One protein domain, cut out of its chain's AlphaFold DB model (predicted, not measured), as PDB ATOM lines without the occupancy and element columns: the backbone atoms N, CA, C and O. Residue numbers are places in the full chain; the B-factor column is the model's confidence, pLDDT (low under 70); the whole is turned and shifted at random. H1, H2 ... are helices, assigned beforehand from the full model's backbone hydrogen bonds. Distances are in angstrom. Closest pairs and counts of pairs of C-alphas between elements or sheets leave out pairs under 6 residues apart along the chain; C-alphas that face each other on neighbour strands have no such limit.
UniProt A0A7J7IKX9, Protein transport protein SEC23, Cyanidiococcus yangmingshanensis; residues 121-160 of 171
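AT A GLANCE: This is residues 121 to 160 of the 171 residues of the protein "Protein transport protein SEC23" of Cyanidiococcus yangmingshanensis (UniProt A0A7J7IKX9). An extended stretch with no named element, residues 121 to 135, runs the length of a rod, and the long helix H1 folds back beside it, with the short helix H2 at the other end of H1. The turn between stretch and helix, residues 132 to 138, stands free. The printed part has 40 residues with two named helices, H1 then H2, and no named strand; its class is all helix. It is loose, with a radius of gyration of the C-alphas of 12.4 A, and spans 39 by 16 by 11 A.

HOW THE PARTS SIT: Past residues 121 to 135, look for H1, residues 136 to 152, where 12 of 13 O i to N i+4 pairs are within hydrogen-bond range. A tight link of 2 residues leads to H2, residues 155 to 158, too short for such a pair. H1 and H2 are close but not clearly touching; their closest C-alphas, of Leu 150 and Arg 158, are 7.5 A apart.

IN THESE COORDINATES: Start at C-alpha 121, at (116.796, 75.063, 119.307). Find C-alpha 136 at (137.738, 84.559, 87.956); from there H1 runs 24.9 A to C-alpha 152. H2 ends at C-alpha 158, at (122.942, 71.028, 105.527).

THE WHOLE: The two C-alphas farthest apart, of Ala 121 and Thr 135, are 39.3 A apart. The printed part has no cut. Look for pLDDT under 70 at residues 155 to 160.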
ATOM      1  N   ALA A 121     116.652  73.926 120.201       82.12
ATOM      2  CA  ALA A 121     116.796  75.063 119.307       82.12
ATOM      3  C   ALA A 121     116.843  74.573 117.847       82.12
ATOM      4  O   ALA A 121     117.374  73.485 117.579       82.12
ATOM      5  N   PRO A 122     116.297  75.345 116.888       84.38
ATOM      6  CA  PRO A 122     116.501  75.031 115.483       84.38
ATOM      7  C   PRO A 122     118.008  74.963 115.187       84.38
ATOM      8  O   PRO A 122     118.795  75.658 115.838       84.38
ATOM      9  N   PRO A 123     118.434  74.127 114.225       85.62
ATOM     10  CA  PRO A 123     119.839  74.053 113.855       85.62
ATOM     11  C   PRO A 123     120.347  75.435 113.407       85.62
ATOM     12  O   PRO A 123     119.564  76.223 112.864       85.62
ATOM     13  N   PRO A 124     121.645  75.728 113.603       86.00
ATOM     14  CA  PRO A 124     122.232  76.989 113.173       86.00
ATOM     15  C   PRO A 124     122.037  77.189 111.667       86.00
ATOM     16  O   PRO A 124     122.170  76.250 110.876       86.00
ATOM     17  N   ALA A 125     121.707  78.420 111.283       87.25
ATOM     18  CA  ALA A 125     121.605  78.832 109.891       87.25
ATOM     19  C   ALA A 125     122.918  79.486 109.453       87.25
ATOM     20  O   ALA A 125     123.471  80.314 110.173       87.25
ATOM     21  N   PHE A 126     123.387  79.129 108.262       87.50
ATOM     22  CA  PHE A 126     124.572  79.711 107.641       87.50
ATOM     23  C   PHE A 126     124.138  80.388 106.346       87.50
ATOM     24  O   PHE A 126     123.556  79.739 105.476       87.50
ATOM     25  N   LEU A 127     124.384  81.691 106.237       90.44
ATOM     26  CA  LEU A 127     124.124  82.467 105.031       90.44
ATOM     27  C   LEU A 127     125.463  82.845 104.407       90.44
ATOM     28  O   LEU A 127     126.238  83.589 105.003       90.44
ATOM     29  N   PHE A 128     125.717  82.339 103.207       90.25
ATOM     30  CA  PHE A 128     126.898  82.698 102.434       90.25
ATOM     31  C   PHE A 128     126.537  83.834 101.481       90.25
ATOM     32  O   PHE A 128     125.716  83.658 100.583       90.25
ATOM     33  N   VAL A 129     127.141  85.001 101.691       92.31
ATOM     34  CA  VAL A 129     126.998  86.166 100.814       92.31
ATOM     35  C   VAL A 129     128.299  86.309 100.038       92.31
ATOM     36  O   VAL A 129     129.356  86.495 100.637       92.31
ATOM     37  N   LEU A 130     128.226  86.156  98.718       91.00
ATOM     38  CA  LEU A 130     129.390  86.156  97.835       91.00
ATOM     39  C   LEU A 130     129.404  87.428  96.996       91.00
ATOM     40  O   LEU A 130     128.419  87.736  96.328       91.00
ATOM     41  N   ASP A 131     130.537  88.122  96.996       90.44
ATOM     42  CA  ASP A 131     130.816  89.173  96.025       90.44
ATOM     43  C   ASP A 131     131.257  88.538  94.698       90.44
ATOM     44  O   ASP A 131     132.197  87.740  94.652       90.44
ATOM     45  N   THR A 132     130.551  88.866  93.618       92.06
ATOM     46  CA  THR A 132     130.838  88.374  92.264       92.06
ATOM     47  C   THR A 132     131.677  89.352  91.447       92.06
ATOM     48  O   THR A 132     132.027  89.036  90.315       92.06
ATOM     49  N   THR A 133     132.014  90.525  91.987       95.69
ATOM     50  CA  THR A 133     132.785  91.571  91.292       95.69
ATOM     51  C   THR A 133     134.306  91.372  91.389       95.69
ATOM     52  O   THR A 133     135.088  92.307  91.234       95.69
ATOM     53  N   ILE A 134     134.737  90.129  91.615       94.75
ATOM     54  CA  ILE A 134     136.140  89.721  91.751       94.75
ATOM     55  C   ILE A 134     136.644  88.996  90.498       94.75
ATOM     56  O   ILE A 134     135.872  88.575  89.638       94.75
ATOM     57  N   THR A 135     137.962  88.817  90.395       96.19
ATOM     58  CA  THR A 135     138.565  88.077  89.272       96.19
ATOM     59  C   THR A 135     138.172  86.596  89.282       96.19
ATOM     60  O   THR A 135     137.941  86.003  90.338       96.19
ATOM     61  N   GLU A 136     138.157  85.959  88.109       93.06
ATOM     62  CA  GLU A 136     137.738  84.559  87.956       93.06
ATOM     63  C   GLU A 136     138.576  83.583  88.802       93.06
ATOM     64  O   GLU A 136     138.024  82.702  89.461       93.06
ATOM     65  N   ASN A 137     139.894  83.797  88.880       95.50
ATOM     66  CA  ASN A 137     140.794  82.984  89.705       95.50
ATOM     67  C   ASN A 137     140.453  83.075  91.205       95.50
ATOM     68  O   ASN A 137     140.461  82.068  91.921       95.50
ATOM     69  N   GLN A 138     140.119  84.274  91.690       94.94
ATOM     70  CA  GLN A 138     139.691  84.471  93.076       94.94
ATOM     71  C   GLN A 138     138.321  83.835  93.315       94.94
ATOM     72  O   GLN A 138     138.125  83.165  94.327       94.94
ATOM     73  N   PHE A 139     137.396  83.961  92.362       94.62
ATOM     74  CA  PHE A 139     136.076  83.345  92.457       94.62
ATOM     75  C   PHE A 139     136.144  81.811  92.479       94.62
ATOM     76  O   PHE A 139     135.446  81.175  93.270       94.62
ATOM     77  N   ALA A 140     137.024  81.202  91.676       94.19
ATOM     78  CA  ALA A 140     137.294  79.764  91.714       94.19
ATOM     79  C   ALA A 140     137.814  79.318  93.092       94.19
ATOM     80  O   ALA A 140     137.327  78.337  93.653       94.19
ATOM     81  N   THR A 141     138.725  80.098  93.679       95.69
ATOM     82  CA  THR A 141     139.262  79.849  95.025       95.69
ATOM     83  C   THR A 141     138.165  79.929  96.096       95.69
ATOM     84  O   THR A 141     138.050  79.044  96.944       95.69
ATOM     85  N   VAL A 142     137.306  80.953  96.042       95.06
ATOM     86  CA  VAL A 142     136.181  81.117  96.980       95.06
ATOM     87  C   VAL A 142     135.199  79.948  96.879       95.06
ATOM     88  O   VAL A 142     134.763  79.434  97.909       95.06
ATOM     89  N   LYS A 143     134.889  79.474  95.665       92.44
ATOM     90  CA  LYS A 143     134.048  78.280  95.469       92.44
ATOM     91  C   LYS A 143     134.643  77.046  96.137       92.44
ATOM     92  O   LYS A 143     133.912  76.307  96.792       92.44
ATOM     93  N   GLU A 144     135.947  76.827  96.000       94.75
ATOM     94  CA  GLU A 144     136.619  75.679  96.612       94.75
ATOM     95  C   GLU A 144     136.525  75.723  98.145       94.75
ATOM     96  O   GLU A 144     136.136  74.735  98.773       94.75
ATOM     97  N   TYR A 145     136.810  76.875  98.761       94.19
ATOM     98  CA  TYR A 145     136.685  77.033 100.214       94.19
ATOM     99  C   TYR A 145     135.241  76.943 100.699       94.19
ATOM    100  O   TYR A 145     134.992  76.368 101.759       94.19
ATOM    101  N   LEU A 146     134.281  77.446  99.922       93.38
ATOM    102  CA  LEU A 146     132.865  77.302 100.231       93.38
ATOM    103  C   LEU A 146     132.472  75.823 100.276       93.38
ATOM    104  O   LEU A 146     131.910  75.374 101.275       93.38
ATOM    105  N   LEU A 147     132.836  75.050  99.249       90.88
ATOM    106  CA  LEU A 147     132.588  73.608  99.207       90.88
ATOM    107  C   LEU A 147     133.237  72.889 100.397       90.88
ATOM    108  O   LEU A 147     132.574  72.078 101.041       90.88
ATOM    109  N   LYS A 148     134.481  73.239 100.756       91.94
ATOM    110  CA  LYS A 148     135.152  72.712 101.960       91.94
ATOM    111  C   LYS A 148     134.413  73.085 103.250       91.94
ATOM    112  O   LYS A 148     134.264  72.252 104.130       91.94
ATOM    113  N   SER A 149     133.915  74.311 103.384       91.25
ATOM    114  CA  SER A 149     133.173  74.715 104.587       91.25
ATOM    115  C   SER A 149     131.847  73.958 104.737       91.25
ATOM    116  O   SER A 149     131.484  73.555 105.842       91.25
ATOM    117  N   LEU A 150     131.158  73.670 103.627       89.12
ATOM    118  CA  LEU A 150     129.906  72.908 103.625       89.12
ATOM    119  C   LEU A 150     130.109  71.466 104.126       89.12
ATOM    120  O   LEU A 150     129.215  70.911 104.777       89.12
ATOM    121  N   THR A 151     131.290  70.869 103.912       88.38
ATOM    122  CA  THR A 151     131.635  69.543 104.461       88.38
ATOM    123  C   THR A 151     131.987  69.564 105.954       88.38
ATOM    124  O   THR A 151     131.997  68.507 106.583       88.38
ATOM    125  N   LEU A 152     132.165  70.740 106.562       88.50
ATOM    126  CA  LEU A 152     132.345  70.893 108.013       88.50
ATOM    127  C   LEU A 152     131.030  71.176 108.755       88.50
ATOM    128  O   LEU A 152     130.947  70.962 109.963       88.50
ATOM    129  N   LEU A 153     129.987  71.637 108.057       86.56
ATOM    130  CA  LEU A 153     128.684  71.899 108.677       86.56
ATOM    131  C   LEU A 153     128.033  70.608 109.192       86.56
ATOM    132  O   LEU A 153     128.039  69.592 108.506       86.56
ATOM    133  N   ALA A 154     127.418  70.648 110.376       70.88
ATOM    134  CA  ALA A 154     126.689  69.500 110.914       70.88
ATOM    135  C   ALA A 154     125.598  69.016 109.933       70.88
ATOM    136  O   ALA A 154     124.910  69.823 109.307       70.88
ATOM    137  N   GLU A 155     125.375  67.702 109.832       65.50
ATOM    138  CA  GLU A 155     124.387  67.124 108.899       65.50
ATOM    139  C   GLU A 155     122.990  67.748 109.046       65.50
ATOM    140  O   GLU A 155     122.294  67.988 108.061       65.50
ATOM    141  N   ARG A 156     122.618  68.114 110.278       57.44
ATOM    142  CA  ARG A 156     121.328  68.731 110.602       57.44
ATOM    143  C   ARG A 156     121.148  70.151 110.039       57.44
ATOM    144  O   ARG A 156     120.006  70.574 109.877       57.44
ATOM    145  N   SER A 157     122.222  70.890 109.742       58.94
ATOM    146  CA  SER A 157     122.144  72.233 109.134       58.94
ATOM    147  C   SER A 157     122.244  72.215 107.602       58.94
ATOM    148  O   SER A 157     121.747  73.139 106.958       58.94
ATOM    149  N   ARG A 158     122.795  71.152 106.994       55.53
ATOM    150  CA  ARG A 158     122.942  71.028 105.527       55.53
ATOM    151  C   ARG A 158     121.611  71.011 104.769       55.53
ATOM    152  O   ARG A 158     121.514  71.589 103.691       55.53
ATOM    153  N   GLY A 159     120.563  70.423 105.353       49.53
ATOM    154  CA  GLY A 159     119.263  70.235 104.691       49.53
ATOM    155  C   GLY A 159     118.490  71.515 104.338       49.53
ATOM    156  O   GLY A 159     117.549  71.446 103.555       49.53
ATOM    157  N   ARG A 160     118.862  72.691 104.874       48.94
ATOM    158  CA  ARG A 160     118.189  73.976 104.569       48.94
ATOM    159  C   ARG A 160     118.863  74.809 103.477       48.94
ATOM    160  O   ARG A 160     118.250  75.758 102.995       48.94
TER     161      ARG A 160